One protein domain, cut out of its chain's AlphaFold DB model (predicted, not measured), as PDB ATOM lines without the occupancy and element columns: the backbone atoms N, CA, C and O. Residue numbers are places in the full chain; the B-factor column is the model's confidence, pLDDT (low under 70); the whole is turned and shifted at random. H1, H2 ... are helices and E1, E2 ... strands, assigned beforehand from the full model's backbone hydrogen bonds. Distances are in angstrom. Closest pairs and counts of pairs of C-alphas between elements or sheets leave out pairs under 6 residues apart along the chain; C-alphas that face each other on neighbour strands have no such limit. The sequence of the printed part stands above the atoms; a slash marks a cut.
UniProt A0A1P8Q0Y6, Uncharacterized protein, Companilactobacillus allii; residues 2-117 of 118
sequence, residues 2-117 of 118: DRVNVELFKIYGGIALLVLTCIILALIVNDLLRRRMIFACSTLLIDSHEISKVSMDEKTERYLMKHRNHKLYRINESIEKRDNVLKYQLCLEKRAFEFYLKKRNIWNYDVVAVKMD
ATOM      1  N   ASP A   2       4.273  38.187  77.640       55.19
ATOM      2  CA  ASP A   2       3.662  36.902  77.264       55.19
ATOM      3  C   ASP A   2       2.143  36.944  77.064       55.19
ATOM      4  O   ASP A   2       1.600  36.163  76.290       55.19
ATOM      5  N   ARG A   3       1.435  37.887  77.703       55.72
ATOM      6  CA  ARG A   3      -0.033  37.997  77.576       55.72
ATOM      7  C   ARG A   3      -0.489  38.379  76.164       55.72
ATOM      8  O   ARG A   3      -1.489  37.852  75.691       55.72
ATOM      9  N   VAL A   4       0.285  39.218  75.472       58.19
ATOM     10  CA  VAL A   4      -0.027  39.684  74.110       58.19
ATOM     11  C   VAL A   4       0.079  38.537  73.095       58.19
ATOM     12  O   VAL A   4      -0.771  38.409  72.218       58.19
ATOM     13  N   ASN A   5       1.059  37.639  73.256       57.91
ATOM     14  CA  ASN A   5       1.223  36.476  72.377       57.91
ATOM     15  C   ASN A   5       0.087  35.453  72.520       57.91
ATOM     16  O   ASN A   5      -0.328  34.867  71.522       57.91
ATOM     17  N   VAL A   6      -0.434  35.245  73.735       61.28
ATOM     18  CA  VAL A   6      -1.532  34.291  73.983       61.28
ATOM     19  C   VAL A   6      -2.860  34.806  73.418       61.28
ATOM     20  O   VAL A   6      -3.631  34.029  72.851       61.28
ATOM     21  N   GLU A   7      -3.126  36.111  73.521       60.91
ATOM     22  CA  GLU A   7      -4.324  36.725  72.936       60.91
ATOM     23  C   GLU A   7      -4.279  36.736  71.403       60.91
ATOM     24  O   GLU A   7      -5.267  36.365  70.765       60.91
ATOM     25  N   LEU A   8      -3.122  37.048  70.807       60.78
ATOM     26  CA  LEU A   8      -2.925  36.957  69.357       60.78
ATOM     27  C   LEU A   8      -3.149  35.522  68.857       60.78
ATOM     28  O   LEU A   8      -3.914  35.324  67.914       60.78
ATOM     29  N   PHE A   9      -2.577  34.507  69.514       62.09
ATOM     30  CA  PHE A   9      -2.764  33.102  69.118       62.09
ATOM     31  C   PHE A   9      -4.231  32.652  69.145       62.09
ATOM     32  O   PHE A   9      -4.662  31.905  68.264       62.09
ATOM     33  N   LYS A  10      -5.025  33.128  70.115       69.56
ATOM     34  CA  LYS A  10      -6.469  32.849  70.183       69.56
ATOM     35  C   LYS A  10      -7.238  33.471  69.017       69.56
ATOM     36  O   LYS A  10      -8.106  32.813  68.446       69.56
ATOM     37  N   ILE A  11      -6.915  34.711  68.655       73.50
ATOM     38  CA  ILE A  11      -7.573  35.430  67.555       73.50
ATOM     39  C   ILE A  11      -7.201  34.794  66.209       73.50
ATOM     40  O   ILE A  11      -8.088  34.475  65.417       73.50
ATOM     41  N   TYR A  12      -5.913  34.523  65.974       75.81
ATOM     42  CA  TYR A  12      -5.453  33.865  64.746       75.81
ATOM     43  C   TYR A  12      -5.991  32.436  64.613       75.81
ATOM     44  O   TYR A  12      -6.420  32.051  63.525       75.81
ATOM     45  N   GLY A  13      -6.047  31.671  65.709       76.81
ATOM     46  CA  GLY A  13      -6.652  30.336  65.723       76.81
ATOM     47  C   GLY A  13      -8.150  30.360  65.403       76.81
ATOM     48  O   GLY A  13      -8.619  29.556  64.598       76.81
ATOM     49  N   GLY A  14      -8.897  31.317  65.964       82.56
ATOM     50  CA  GLY A  14     -10.324  31.493  65.675       82.56
ATOM     51  C   GLY A  14     -10.601  31.884  64.220       82.56
ATOM     52  O   GLY A  14     -11.491  31.317  63.585       82.56
ATOM     53  N   ILE A  15      -9.802  32.798  63.661       85.88
ATOM     54  CA  ILE A  15      -9.907  33.203  62.251       85.88
ATOM     55  C   ILE A  15      -9.579  32.026  61.325       85.88
ATOM     56  O   ILE A  15     -10.314  31.779  60.371       85.88
ATOM     57  N   ALA A  16      -8.524  31.260  61.615       84.75
ATOM     58  CA  ALA A  16      -8.164  30.086  60.822       84.75
ATOM     59  C   ALA A  16      -9.293  29.038  60.793       84.75
ATOM     60  O   ALA A  16      -9.590  28.470  59.741       84.75
ATOM     61  N   LEU A  17      -9.969  28.828  61.927       87.56
ATOM     62  CA  LEU A  17     -11.085  27.886  62.040       87.56
ATOM     63  C   LEU A  17     -12.322  28.358  61.258       87.56
ATOM     64  O   LEU A  17     -12.984  27.555  60.594       87.56
ATOM     65  N   LEU A  18     -12.594  29.666  61.262       89.38
ATOM     66  CA  LEU A  18     -13.624  30.283  60.422       89.38
ATOM     67  C   LEU A  18     -13.327  30.109  58.929       89.38
ATOM     68  O   LEU A  18     -14.211  29.703  58.177       89.38
ATOM     69  N   VAL A  19     -12.086  30.352  58.501       90.38
ATOM     70  CA  VAL A  19     -11.673  30.177  57.099       90.38
ATOM     71  C   VAL A  19     -11.850  28.723  56.658       90.38
ATOM     72  O   VAL A  19     -12.459  28.472  55.618       90.38
ATOM     73  N   LEU A  20     -11.397  27.763  57.469       90.69
ATOM     74  CA  LEU A  20     -11.589  26.332  57.210       90.69
ATOM     75  C   LEU A  20     -13.069  25.969  57.072       90.69
ATOM     76  O   LEU A  20     -13.455  25.269  56.137       90.69
ATOM     77  N   THR A  21     -13.907  26.495  57.962       92.44
ATOM     78  CA  THR A  21     -15.351  26.241  57.946       92.44
ATOM     79  C   THR A  21     -16.004  26.812  56.685       92.44
ATOM     80  O   THR A  21     -16.813  26.135  56.052       92.44
ATOM     81  N   CYS A  22     -15.612  28.016  56.259       92.38
ATOM     82  CA  CYS A  22     -16.072  28.619  55.006       92.38
ATOM     83  C   CYS A  22     -15.663  27.796  53.776       92.38
ATOM     84  O   CYS A  22     -16.478  27.610  52.872       92.38
ATOM     85  N   ILE A  23     -14.436  27.263  53.745       92.00
ATOM     86  CA  ILE A  23     -13.973  26.389  52.656       92.00
ATOM     87  C   ILE A  23     -14.811  25.107  52.608       92.00
ATOM     88  O   ILE A  23     -15.294  24.728  51.541       92.00
ATOM     89  N   ILE A  24     -15.040  24.466  53.758       92.06
ATOM     90  CA  ILE A  24     -15.861  23.250  53.849       92.06
ATOM     91  C   ILE A  24     -17.294  23.531  53.378       92.06
ATOM     92  O   ILE A  24     -17.830  22.780  52.564       92.06
ATOM     93  N   LEU A  25     -17.899  24.640  53.815       92.38
ATOM     94  CA  LEU A  25     -19.224  25.069  53.357       92.38
ATOM     95  C   LEU A  25     -19.269  25.280  51.840       92.38
ATOM     96  O   LEU A  25     -20.195  24.800  51.188       92.38
ATOM     97  N   ALA A  26     -18.263  25.941  51.261       86.81
ATOM     98  CA  ALA A  26     -18.185  26.150  49.818       86.81
ATOM     99  C   ALA A  26     -18.094  24.822  49.045       86.81
ATOM    100  O   ALA A  26     -18.769  24.657  48.026       86.81
ATOM    101  N   LEU A  27     -17.319  23.854  49.548       87.75
ATOM    102  CA  LEU A  27     -17.222  22.513  48.961       87.75
ATOM    103  C   LEU A  27     -18.558  21.765  49.023       87.75
ATOM    104  O   LEU A  27     -18.980  21.198  48.015       87.75
ATOM    105  N   ILE A  28     -19.256  21.815  50.162       88.00
ATOM    106  CA  ILE A  28     -20.576  21.187  50.329       88.00
ATOM    107  C   ILE A  28     -21.592  21.805  49.366       88.00
ATOM    108  O   ILE A  28     -22.322  21.080  48.692       88.00
ATOM    109  N   VAL A  29     -21.632  23.137  49.255       85.62
ATOM    110  CA  VAL A  29     -22.528  23.824  48.313       85.62
ATOM    111  C   VAL A  29     -22.213  23.413  46.877       85.62
ATOM    112  O   VAL A  29     -23.132  23.126  46.112       85.62
ATOM    113  N   ASN A  30     -20.935  23.323  46.507       84.00
ATOM    114  CA  ASN A  30     -20.544  22.897  45.166       84.00
ATOM    115  C   ASN A  30     -20.980  21.448  44.863       84.00
ATOM    116  O   ASN A  30     -21.504  21.179  43.779       84.00
ATOM    117  N   ASP A  31     -20.843  20.527  45.825       84.19
ATOM    118  CA  ASP A  31     -21.329  19.147  45.670       84.19
ATOM    119  C   ASP A  31     -22.863  19.088  45.565       84.19
ATOM    120  O   ASP A  31     -23.419  18.384  44.718       84.19
ATOM    121  N   LEU A  32     -23.569  19.902  46.354       83.19
ATOM    122  CA  LEU A  32     -25.027  20.007  46.293       83.19
ATOM    123  C   LEU A  32     -25.515  20.537  44.941       83.19
ATOM    124  O   LEU A  32     -26.457  19.981  44.372       83.19
ATOM    125  N   LEU A  33     -24.872  21.575  44.396       80.88
ATOM    126  CA  LEU A  33     -25.191  22.100  43.064       80.88
ATOM    127  C   LEU A  33     -24.999  21.029  41.989       80.88
ATOM    128  O   LEU A  33     -25.842  20.876  41.101       80.88
ATOM    129  N   ARG A  34     -23.928  20.240  42.103       77.06
ATOM    130  CA  ARG A  34     -23.640  19.121  41.202       77.06
ATOM    131  C   ARG A  34     -24.727  18.045  41.261       77.06
ATOM    132  O   ARG A  34     -25.230  17.636  40.215       77.06
ATOM    133  N   ARG A  35     -25.151  17.633  42.460       81.75
ATOM    134  CA  ARG A  35     -26.259  16.673  42.636       81.75
ATOM    135  C   ARG A  35     -27.580  17.202  42.077       81.75
ATOM    136  O   ARG A  35     -28.315  16.447  41.446       81.75
ATOM    137  N   ARG A  36     -27.870  18.493  42.264       81.19
ATOM    138  CA  ARG A  36     -29.083  19.137  41.734       81.19
ATOM    139  C   ARG A  36     -29.134  19.136  40.205       81.19
ATOM    140  O   ARG A  36     -30.206  18.894  39.662       81.19
ATOM    141  N   MET A  37     -28.007  19.333  39.515       79.56
ATOM    142  CA  MET A  37     -27.957  19.233  38.046       79.56
ATOM    143  C   MET A  37     -28.317  17.828  37.550       79.56
ATOM    144  O   MET A  37     -29.138  17.686  36.650       79.56
ATOM    145  N   ILE A  38     -27.752  16.783  38.168       80.31
ATOM    146  CA  ILE A  38     -28.072  15.388  37.817       80.31
ATOM    147  C   ILE A  38     -29.553  15.100  38.076       80.31
ATOM    148  O   ILE A  38     -30.207  14.451  37.261       80.31
ATOM    149  N   PHE A  39     -30.085  15.609  39.188       80.75
ATOM    150  CA  PHE A  39     -31.498  15.465  39.513       80.75
ATOM    151  C   PHE A  39     -32.391  16.120  38.455       80.75
ATOM    152  O   PHE A  39     -33.309  15.464  37.989       80.75
ATOM    153  N   ALA A  40     -32.084  17.343  38.006       80.12
ATOM    154  CA  ALA A  40     -32.838  18.014  36.943       80.12
ATOM    155  C   ALA A  40     -32.871  17.189  35.644       80.12
ATOM    156  O   ALA A  40     -33.938  16.988  35.068       80.12
ATOM    157  N   CYS A  41     -31.729  16.628  35.226       78.56
ATOM    158  CA  CYS A  41     -31.687  15.732  34.067       78.56
ATOM    159  C   CYS A  41     -32.502  14.447  34.290       78.56
ATOM    160  O   CYS A  41     -33.165  13.970  33.375       78.56
ATOM    161  N   SER A  42     -32.471  13.881  35.500       79.69
ATOM    162  CA  SER A  42     -33.240  12.678  35.831       79.69
ATOM    163  C   SER A  42     -34.739  12.943  35.914       79.69
ATOM    164  O   SER A  42     -35.514  12.076  35.532       79.69
ATOM    165  N   THR A  43     -35.157  14.110  36.407       81.50
ATOM    166  CA  THR A  43     -36.562  14.529  36.423       81.50
ATOM    167  C   THR A  43     -37.084  14.686  35.003       81.50
ATOM    168  O   THR A  43     -38.171  14.194  34.715       81.50
ATOM    169  N   LEU A  44     -36.278  15.256  34.099       80.94
ATOM    170  CA  LEU A  44     -36.638  15.354  32.687       80.94
ATOM    171  C   LEU A  44     -36.879  13.980  32.049       80.94
ATOM    172  O   LEU A  44     -37.795  13.829  31.254       80.94
ATOM    173  N   LEU A  45     -36.095  12.959  32.409       78.06
ATOM    174  CA  LEU A  45     -36.328  11.607  31.895       78.06
ATOM    175  C   LEU A  45     -37.655  10.998  32.359       78.06
ATOM    176  O   LEU A  45     -38.187  10.131  31.675       78.06
ATOM    177  N   ILE A  46     -38.191  11.413  33.507       78.19
ATOM    178  CA  ILE A  46     -39.451  10.871  34.030       78.19
ATOM    179  C   ILE A  46     -40.644  11.445  33.253       78.19
ATOM    180  O   ILE A  46     -41.623  10.729  33.021       78.19
ATOM    181  N   ASP A  47     -40.559  12.704  32.818       79.88
ATOM    182  CA  ASP A  47     -41.637  13.386  32.107       79.88
ATOM    183  C   ASP A  47     -41.499  13.251  30.581       79.88
ATOM    184  O   ASP A  47     -40.709  13.926  29.920       79.88
ATOM    185  N   SER A  48     -42.335  12.393  29.992       75.00
ATOM    186  CA  SER A  48     -42.382  12.188  28.541       75.00
ATOM    187  C   SER A  48     -42.701  13.453  27.741       75.00
ATOM    188  O   SER A  48     -42.292  13.546  26.584       75.00
ATOM    189  N   HIS A  49     -43.436  14.408  28.320       80.31
ATOM    190  CA  HIS A  49     -43.780  15.648  27.633       80.31
ATOM    191  C   HIS A  49     -42.572  16.585  27.548       80.31
ATOM    192  O   HIS A  49     -42.331  17.196  26.504       80.31
ATOM    193  N   GLU A  50     -41.765  16.645  28.609       81.62
ATOM    194  CA  GLU A  50     -40.534  17.434  28.597       81.62
ATOM    195  C   GLU A  50     -39.490  16.855  27.643       81.62
ATOM    196  O   GLU A  50     -38.872  17.626  26.911       81.62
ATOM    197  N   ILE A  51     -39.345  15.522  27.567       82.31
ATOM    198  CA  ILE A  51     -38.425  14.866  26.619       82.31
ATOM    199  C   ILE A  51     -38.695  15.331  25.186       82.31
ATOM    200  O   ILE A  51     -37.758  15.730  24.495       82.31
ATOM    201  N   SER A  52     -39.958  15.313  24.753       82.25
ATOM    202  CA  SER A  52     -40.341  15.720  23.395       82.25
ATOM    203  C   SER A  52     -40.001  17.188  23.119       82.25
ATOM    204  O   SER A  52     -39.513  17.542  22.049       82.25
ATOM    205  N   LYS A  53     -40.167  18.051  24.127       85.00
ATOM    206  CA  LYS A  53     -39.906  19.490  24.018       85.00
ATOM    207  C   LYS A  53     -38.418  19.840  23.932       85.00
ATOM    208  O   LYS A  53     -38.073  20.833  23.295       85.00
ATOM    209  N   VAL A  54     -37.550  19.079  24.602       87.06
ATOM    210  CA  VAL A  54     -36.109  19.385  24.685       87.06
ATOM    211  C   VAL A  54     -35.244  18.549  23.742       87.06
ATOM    212  O   VAL A  54     -34.063  18.848  23.566       87.06
ATOM    213  N   SER A  55     -35.771  17.469  23.167       86.19
ATOM    214  CA  SER A  55     -34.990  16.603  22.283       86.19
ATOM    215  C   SER A  55     -34.690  17.321  20.971       86.19
ATOM    216  O   SER A  55     -35.592  17.787  20.284       86.19
ATOM    217  N   MET A  56     -33.410  17.401  20.598       88.19
ATOM    218  CA  MET A  56     -33.004  18.071  19.354       88.19
ATOM    219  C   MET A  56     -33.329  17.262  18.093       88.19
ATOM    220  O   MET A  56     -33.337  17.814  16.994       88.19
ATOM    221  N   ASP A  57     -33.553  15.957  18.236       89.00
ATOM    222  CA  ASP A  57     -33.859  15.056  17.136       89.00
ATOM    223  C   ASP A  57     -34.764  13.900  17.590       89.00
ATOM    224  O   ASP A  57     -34.727  13.456  18.739       89.00
ATOM    225  N   GLU A  58     -35.558  13.384  16.651       86.19
ATOM    226  CA  GLU A  58     -36.538  12.316  16.893       86.19
ATOM    227  C   GLU A  58     -35.873  10.997  17.336       86.19
ATOM    228  O   GLU A  58     -36.479  10.155  18.002       86.19
ATOM    229  N   LYS A  59     -34.603  10.783  16.969       87.38
ATOM    230  CA  LYS A  59     -33.839   9.595  17.375       87.38
ATOM    231  C   LYS A  59     -33.481   9.664  18.861       87.38
ATOM    232  O   LYS A  59     -33.627   8.664  19.564       87.38
ATOM    233  N   THR A  60     -33.035  10.829  19.321       86.75
ATOM    234  CA  THR A  60     -32.758  11.147  20.722       86.75
ATOM    235  C   THR A  60     -34.037  11.016  21.536       86.75
ATOM    236  O   THR A  60     -34.045  10.275  22.516       86.75
ATOM    237  N   GLU A  61     -35.138  11.615  21.076       87.81
ATOM    238  CA  GLU A  61     -36.450  11.512  21.722       87.81
ATOM    239  C   GLU A  61     -36.886  10.051  21.890       87.81
ATOM    240  O   GLU A  61     -37.122   9.591  23.009       87.81
ATOM    241  N   ARG A  62     -36.913   9.279  20.792       87.88
ATOM    242  CA  ARG A  62     -37.305   7.862  20.824       87.88
ATOM    243  C   ARG A  62     -36.423   7.038  21.756       87.88
ATOM    244  O   ARG A  62     -36.928   6.151  22.448       87.88
ATOM    245  N   TYR A  63     -35.116   7.307  21.796       86.44
ATOM    246  CA  TYR A  63     -34.213   6.591  22.694       86.44
ATOM    247  C   TYR A  63     -34.484   6.925  24.165       86.44
ATOM    248  O   TYR A  63     -34.565   6.006  24.984       86.44
ATOM    249  N   LEU A  64     -34.642   8.212  24.491       85.56
ATOM    250  CA  LEU A  64     -34.924   8.685  25.847       85.56
ATOM    251  C   LEU A  64     -36.275   8.158  26.339       85.56
ATOM    252  O   LEU A  64     -36.345   7.614  27.437       85.56
ATOM    253  N   MET A  65     -37.320   8.206  25.507       85.12
ATOM    254  CA  MET A  65     -38.634   7.649  25.848       85.12
ATOM    255  C   MET A  65     -38.575   6.143  26.118       85.12
ATOM    256  O   MET A  65     -39.173   5.664  27.082       85.12
ATOM    257  N   LYS A  66     -37.829   5.387  25.299       86.62
ATOM    258  CA  LYS A  66     -37.683   3.933  25.461       86.62
ATOM    259  C   LYS A  66     -36.928   3.557  26.741       86.62
ATOM    260  O   LYS A  66     -37.236   2.533  27.344       86.62
ATOM    261  N   HIS A  67     -35.974   4.382  27.169       84.25
ATOM    262  CA  HIS A  67     -35.109   4.100  28.320       84.25
ATOM    263  C   HIS A  67     -35.356   5.035  29.509       84.25
ATOM    264  O   HIS A  67     -34.517   5.103  30.402       84.25
ATOM    265  N   ARG A  68     -36.524   5.685  29.576       77.38
ATOM    266  CA  ARG A  68     -36.886   6.688  30.595       77.38
ATOM    267  C   ARG A  68     -36.709   6.255  32.055       77.38
ATOM    268  O   ARG A  68     -36.461   7.082  32.921       77.38
ATOM    269  N   ASN A  69     -36.807   4.953  32.329       76.31
ATOM    270  CA  ASN A  69     -36.671   4.389  33.676       76.31
ATOM    271  C   ASN A  69     -35.214   4.085  34.075       76.31
ATOM    272  O   ASN A  69     -34.969   3.623  35.190       76.31
ATOM    273  N   HIS A  70     -34.247   4.293  33.179       78.62
ATOM    274  CA  HIS A  70     -32.843   4.006  33.455       78.62
ATOM    275  C   HIS A  70     -32.170   5.175  34.169       78.62
ATOM    276  O   HIS A  70     -32.492   6.344  33.962       78.62
ATOM    277  N   LYS A  71     -31.198   4.847  35.024       75.44
ATOM    278  CA  LYS A  71     -30.405   5.857  35.722       75.44
ATOM    279  C   LYS A  71     -29.434   6.521  34.751       75.44
ATOM    280  O   LYS A  71     -28.779   5.848  33.957       75.44
ATOM    281  N   LEU A  72     -29.317   7.841  34.868       79.69
ATOM    282  CA  LEU A  72     -28.257   8.606  34.224       79.69
ATOM    283  C   LEU A  72     -26.955   8.403  34.990       79.69
ATOM    284  O   LEU A  72     -26.895   8.602  36.206       79.69
ATOM    285  N   TYR A  73     -25.906   8.051  34.260       75.44
ATOM    286  CA  TYR A  73     -24.551   7.965  34.778       75.44
ATOM    287  C   TYR A  73     -23.725   9.090  34.195       75.44
ATOM    288  O   TYR A  73     -23.903   9.489  33.051       75.44
ATOM    289  N   ARG A  74     -22.803   9.633  34.972       72.81
ATOM    290  CA  ARG A  74     -21.915  10.673  34.470       72.81
ATOM    291  C   ARG A  74     -20.759  10.031  33.713       72.81
ATOM    292  O   ARG A  74     -20.121   9.137  34.257       72.81
ATOM    293  N   ILE A  75     -20.494  10.500  32.492       73.00
ATOM    294  CA  ILE A  75     -19.334  10.046  31.703       73.00
ATOM    295  C   ILE A  75     -18.138  10.950  31.968       73.00
ATOM    296  O   ILE A  75     -17.045  10.457  32.212       73.00
ATOM    297  N   ASN A  76     -18.352  12.270  31.956       65.00
ATOM    298  CA  ASN A  76     -17.273  13.243  32.058       65.00
ATOM    299  C   ASN A  76     -17.443  14.191  33.240       65.00
ATOM    300  O   ASN A  76     -18.538  14.680  33.539       65.00
ATOM    301  N   GLU A  77     -16.323  14.474  33.908       62.22
ATOM    302  CA  GLU A  77     -16.284  15.478  34.964       62.22
ATOM    303  C   GLU A  77     -16.274  16.919  34.442       62.22
ATOM    304  O   GLU A  77     -16.668  17.840  35.166       62.22
ATOM    305  N   SER A  78     -15.901  17.112  33.179       65.06
ATOM    306  CA  SER A  78     -15.890  18.415  32.529       65.06
ATOM    307  C   SER A  78     -17.313  18.924  32.289       65.06
ATOM    308  O   SER A  78     -18.155  18.263  31.680       65.06
ATOM    309  N   ILE A  79     -17.584  20.126  32.794       71.44
ATOM    310  CA  ILE A  79     -18.788  20.892  32.478       71.44
ATOM    311  C   ILE A  79     -18.328  22.035  31.588       71.44
ATOM    312  O   ILE A  79     -17.614  22.930  32.044       71.44
ATOM    313  N   GLU A  80     -18.705  21.999  30.318       78.31
ATOM    314  CA  GLU A  80     -18.406  23.099  29.408       78.31
ATOM    315  C   GLU A  80     -19.470  24.182  29.573       78.31
ATOM    316  O   GLU A  80     -20.666  23.912  29.480       78.31
ATOM    317  N   LYS A  81     -19.050  25.423  29.816       79.69
ATOM    318  CA  LYS A  81     -19.954  26.574  29.879       79.69
ATOM    319  C   LYS A  81     -19.755  27.437  28.638       79.69
ATOM    320  O   LYS A  81     -18.674  27.989  28.456       79.69
ATOM    321  N   ARG A  82     -20.801  27.606  27.828       77.88
ATOM    322  CA  ARG A  82     -20.859  28.596  26.738       77.88
ATOM    323  C   ARG A  82     -22.139  29.408  26.857       77.88
ATOM    324  O   ARG A  82     -23.202  28.829  27.029       77.88
ATOM    325  N   ASP A  83     -22.037  30.734  26.807       74.00
ATOM    326  CA  ASP A  83     -23.186  31.650  26.697       74.00
ATOM    327  C   ASP A  83     -24.341  31.364  27.678       74.00
ATOM    328  O   ASP A  83     -25.511  31.298  27.313       74.00
ATOM    329  N   ASN A  84     -24.005  31.177  28.962       80.00
ATOM    330  CA  ASN A  84     -24.939  30.820  30.048       80.00
ATOM    331  C   ASN A  84     -25.643  29.457  29.924       80.00
ATOM    332  O   ASN A  84     -26.532  29.151  30.725       80.00
ATOM    333  N   VAL A  85     -25.192  28.616  28.999       84.81
ATOM    334  CA  VAL A  85     -25.584  27.216  28.867       84.81
ATOM    335  C   VAL A  85     -24.430  26.330  29.334       84.81
ATOM    336  O   VAL A  85     -23.269  26.520  28.970       84.81
ATOM    337  N   LEU A  86     -24.753  25.376  30.196       85.56
ATOM    338  CA  LEU A  86     -23.863  24.336  30.681       85.56
ATOM    339  C   LEU A  86     -24.116  23.083  29.852       85.56
ATOM    340  O   LEU A  86     -25.213  22.534  29.869       85.56
ATOM    341  N   LYS A  87     -23.100  22.632  29.130       86.19
ATOM    342  CA  LYS A  87     -23.098  21.350  28.443       86.19
ATOM    343  C   LYS A  87     -22.627  20.281  29.422       86.19
ATOM    344  O   LYS A  87     -21.549  20.385  30.013       86.19
ATOM    345  N   TYR A  88     -23.449  19.256  29.584       83.75
ATOM    346  CA  TYR A  88     -23.233  18.176  30.529       83.75
ATOM    347  C   TYR A  88     -23.389  16.828  29.833       83.75
ATOM    348  O   TYR A  88     -24.452  16.507  29.309       83.75
ATOM    349  N   GLN A  89     -22.312  16.044  29.804       85.06
ATOM    350  CA  GLN A  89     -22.307  14.730  29.165       85.06
ATOM    351  C   GLN A  89     -22.697  13.638  30.163       85.06
ATOM    352  O   GLN A  89     -21.984  13.361  31.135       85.06
ATOM    353  N   LEU A  90     -23.833  12.999  29.903       84.94
ATOM    354  CA  LEU A  90     -24.379  11.909  30.702       84.94
ATOM    355  C   LEU A  90     -24.581  10.669  29.832       84.94
ATOM    356  O   LEU A  90     -25.000  10.765  28.686       84.94
ATOM    357  N   CYS A  91     -24.313   9.493  30.383       82.69
ATOM    358  CA  CYS A  91     -24.676   8.214  29.801       82.69
ATOM    359  C   CYS A  91     -26.077   7.827  30.249       82.69
ATOM    360  O   CYS A  91     -26.387   7.875  31.443       82.69
ATOM    361  N   LEU A  92     -26.870   7.330  29.313       83.19
ATOM    362  CA  LEU A  92     -28.035   6.516  29.616       83.19
ATOM    363  C   LEU A  92     -27.752   5.106  29.095       83.19
ATOM    364  O   LEU A  92     -27.594   4.901  27.889       83.19
ATOM    365  N   GLU A  93     -27.640   4.147  30.016       81.38
ATOM    366  CA  GLU A  93     -27.155   2.781  29.761       81.38
ATOM    367  C   GLU A  93     -25.790   2.718  29.046       81.38
ATOM    368  O   GLU A  93     -24.747   2.687  29.694       81.38
ATOM    369  N   LYS A  94     -25.806   2.655  27.706       81.06
ATOM    370  CA  LYS A  94     -24.650   2.447  26.822       81.06
ATOM    371  C   LYS A  94     -24.436   3.595  25.837       81.06
ATOM    372  O   LYS A  94     -23.550   3.500  24.991       81.06
ATOM    373  N   ARG A  95     -25.266   4.642  25.884       83.62
ATOM    374  CA  ARG A  95     -25.162   5.788  24.975       83.62
ATOM    375  C   ARG A  95     -24.921   7.073  25.735       83.62
ATOM    376  O   ARG A  95     -25.587   7.352  26.729       83.62
ATOM    377  N   ALA A  96     -23.981   7.853  25.221       85.75
ATOM    378  CA  ALA A  96     -23.702   9.192  25.694       85.75
ATOM    379  C   ALA A  96     -24.735  10.181  25.141       85.75
ATOM    380  O   ALA A  96     -25.179  10.089  23.997       85.75
ATOM    381  N   PHE A  97     -25.110  11.131  25.983       86.44
ATOM    382  CA  PHE A  97     -26.029  12.214  25.694       86.44
ATOM    383  C   PHE A  97     -25.420  13.517  26.188       86.44
ATOM    384  O   PHE A  97     -24.866  13.605  27.285       86.44
ATOM    385  N   GLU A  98     -25.571  14.546  25.376       89.12
ATOM    386  CA  GLU A  98     -25.242  15.916  25.703       89.12
ATOM    387  C   GLU A  98     -26.512  16.612  26.192       89.12
ATOM    388  O   GLU A  98     -27.448  16.849  25.426       89.12
ATOM    389  N   PHE A  99     -26.545  16.934  27.481       87.19
ATOM    390  CA  PHE A  99     -27.584  17.746  28.099       87.19
ATOM    391  C   PHE A  99     -27.126  19.200  28.136       87.19
ATOM    392  O   PHE A  99     -26.046  19.513  28.633       87.19
ATOM    393  N   TYR A 100     -27.962  20.098  27.637       88.50
ATOM    394  CA  TYR A 100     -27.724  21.533  27.630       88.50
ATOM    395  C   TYR A 100     -28.604  22.167  28.703       88.50
ATOM    396  O   TYR A 100     -29.819  22.277  28.541       88.50
ATOM    397  N   LEU A 101     -27.997  22.569  29.818       86.94
ATOM    398  CA  LEU A 101     -28.685  23.164  30.957       86.94
ATOM    399  C   LEU A 101     -28.519  24.679  30.959       86.94
ATOM    400  O   LEU A 101     -27.407  25.191  30.868       86.94
ATOM    401  N   LYS A 102     -29.605  25.418  31.153       87.25
ATOM    402  CA  LYS A 102     -29.565  26.861  31.380       87.25
ATOM    403  C   LYS A 102     -29.814  27.145  32.852       87.25
ATOM    404  O   LYS A 102     -30.738  26.617  33.469       87.25
ATOM    405  N   LYS A 103     -28.964  27.988  33.432       83.06
ATOM    406  CA  LYS A 103     -29.102  28.388  34.832       83.06
ATOM    407  C   LYS A 103     -30.326  29.293  34.980       83.06
ATOM    408  O   LYS A 103     -30.332  30.389  34.425       83.06
ATOM    409  N   ARG A 104     -31.333  28.849  35.741       79.75
ATOM    410  CA  ARG A 104     -32.499  29.674  36.095       79.75
ATOM    411  C   ARG A 104     -32.223  30.491  37.349       79.75
ATOM    412  O   ARG A 104     -32.445  31.691  37.349       79.75
ATOM    413  N   ASN A 105     -31.691  29.845  38.389       78.00
ATOM    414  CA  ASN A 105     -31.292  30.461  39.659       78.00
ATOM    415  C   ASN A 105     -29.982  29.840  40.169       78.00
ATOM    416  O   ASN A 105     -29.460  28.900  39.576       78.00
ATOM    417  N   ILE A 106     -29.444  30.335  41.293       69.00
ATOM    418  CA  ILE A 106     -28.250  29.752  41.943       69.00
ATOM    419  C   ILE A 106     -28.402  28.243  42.182       69.00
ATOM    420  O   ILE A 106     -27.418  27.528  42.048       69.00
ATOM    421  N   TRP A 107     -29.624  27.775  42.447       68.25
ATOM    422  CA  TRP A 107     -29.917  26.401  42.861       68.25
ATOM    423  C   TRP A 107     -30.650  25.545  41.817       68.25
ATOM    424  O   TRP A 107     -30.707  24.330  41.986       68.25
ATOM    425  N   ASN A 108     -31.196  26.157  40.757       76.62
ATOM    426  CA  ASN A 108     -32.058  25.479  39.784       76.62
ATOM    427  C   ASN A 108     -31.527  25.636  38.360       76.62
ATOM    428  O   ASN A 108     -31.152  26.736  37.933       76.62
ATOM    429  N   TYR A 109     -31.568  24.527  37.630       81.88
ATOM    430  CA  TYR A 109     -31.155  24.415  36.241       81.88
ATOM    431  C   TYR A 109     -32.313  23.846  35.436       81.88
ATOM    432  O   TYR A 109     -32.884  22.834  35.836       81.88
ATOM    433  N   ASP A 110     -32.611  24.481  34.310       83.50
ATOM    434  CA  ASP A 110     -33.598  23.986  33.359       83.50
ATOM    435  C   ASP A 110     -32.849  23.325  32.203       83.50
ATOM    436  O   ASP A 110     -31.864  23.871  31.696       83.50
ATOM    437  N   VAL A 111     -33.296  22.148  31.778       84.94
ATOM    438  CA  VAL A 111     -32.750  21.497  30.586       84.94
ATOM    439  C   VAL A 111     -33.403  22.140  29.368       84.94
ATOM    440  O   VAL A 111     -34.622  22.147  29.236       84.94
ATOM    441  N   VAL A 112     -32.591  22.720  28.493       87.31
ATOM    442  CA  VAL A 112     -33.065  23.434  27.299       87.31
ATOM    443  C   VAL A 112     -32.986  22.552  26.066       87.31
ATOM    444  O   VAL A 112     -33.838  22.653  25.191       87.31
ATOM    445  N   ALA A 113     -31.970  21.694  25.995       86.31
ATOM    446  CA  ALA A 113     -31.818  20.765  24.892       86.31
ATOM    447  C   ALA A 113     -31.147  19.465  25.342       86.31
ATOM    448  O   ALA A 113     -30.331  19.461  26.267       86.31
ATOM    449  N   VAL A 114     -31.462  18.373  24.653       88.38
ATOM    450  CA  VAL A 114     -30.778  17.086  24.789       88.38
ATOM    451  C   VAL A 114     -30.462  16.550  23.406       88.38
ATOM    452  O   VAL A 114     -31.307  16.565  22.510       88.38
ATOM    453  N   LYS A 115     -29.235  16.065  23.242       89.38
ATOM    454  CA  LYS A 115     -28.755  15.487  21.993       89.38
ATOM    455  C   LYS A 115     -28.006  14.198  22.275       89.38
ATOM    456  O   LYS A 115     -27.150  14.166  23.152       89.38
ATOM    457  N   MET A 116     -28.306  13.140  21.537       87.56
ATOM    458  CA  MET A 116     -27.512  11.919  21.605       87.56
ATOM    459  C   MET A 116     -26.144  12.154  20.955       87.56
ATOM    460  O   MET A 116     -26.067  12.641  19.823       87.56
ATOM    461  N   ASP A 117     -25.075  11.813  21.672       78.06
ATOM    462  CA  ASP A 117     -23.723  11.856  21.117       78.06
ATOM    463  C   ASP A 117     -23.585  10.741  20.065       78.06
ATOM    464  O   ASP A 117     -24.183   9.664  20.208       78.06
TER     465      ASP A 117
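AT A GLANCE: This is residues 2 to 117 of the 118 residues of an uncharacterized protein of Companilactobacillus allii (UniProt A0A1P8Q0Y6). A long, single helix, H1, sticks out as an arm with its residues 2 to 28, and its other end enters a small compact head, where a strongly twisted sheet of five strands curls round its residues 33 to 45 and a short helical hairpin, H2 and H3, packs at the far end. The printed part has 116 residues, with three named helices followed by five named strands in the order H1 H2 H3 E1 E2 E3 E4 E5, a mixed class. The sheet is branched and antiparallel, and E2 E3 E4 E5 form a meander, each strand the antiparallel neighbour of the one before. The whole is extended, with a radius of gyration of the C-alphas of 21.0 A and spans of 76 by 27 by 21 A, the arm making the length.

HOW THE PARTS SIT: H1, residues 2 to 46, is on the sheet of E1, residues 72 to 74, E2, residues 80 to 82, E3, residues 85 to 92, E4, residues 95 to 103, and E5, residues 109 to 116. The closest C-alphas of H1 and E5 are those of Met 37 and Tyr 109, 6.4 A apart. H1 and H2, residues 48 to 54, only just touch, and only at the corner, with 3 pairs of C-alphas within 8 A, the closest being Leu 44 and Glu 50 at 6.0 A. H2 and H3, residues 58 to 66, touch as a helical hairpin, opposite ways at a shallow tilt of 28 degrees; their closest C-alphas, Ser 52 and Glu 61, are 6.0 A apart. H3 is on the sheet, and its closest C-alpha to E5 is that of Thr 60, 5.4 A from that of Met 116. In H1, H2 and H3 every O i to N i+4 pair is within hydrogen-bond range. E1, beside residues 90 to 92, and E2, beside residues 85 to 87, lie on one side of E3, and E4 on the other side. Across the neighbour strands, these backbone pairs are within hydrogen-bond range: N 73 and O 91 at 2.9 A for E1 and E3, N 85 and O 82 at 2.8 A for E2 and E3, N 86 and O 101 at 2.7 A for E3 and E4, and N 98 and O 115 at 2.8 A for E4 and E5. E5 bends by 61 degrees at residue 112.

IN THESE COORDINATES: H1 begins at C-alpha 2 (3.662, 36.902, 77.264) and runs 66.4 A to C-alpha 46 (-39.451, 10.871, 34.030). H2 measures 10.3 A, H3 12.0 A, E1 6.7 A and E2 6.6 A. E3 measures 20.9 A, E4 25.0 A and E5 19.6 A, the last ending at C-alpha 116 (-27.512, 11.919, 21.605).

THE WHOLE: The two C-alphas farthest apart, those of Asp 2 and Glu 58, are 76.6 A apart. Without residues 2 to 28, the body spans 34 by 22 by 21 A. The printed part has no cut, and its links are tight. The mean pLDDT of the printed part is 80.7, and residues 2 to 10, 76 to 78 and 106 to 107 are under 70.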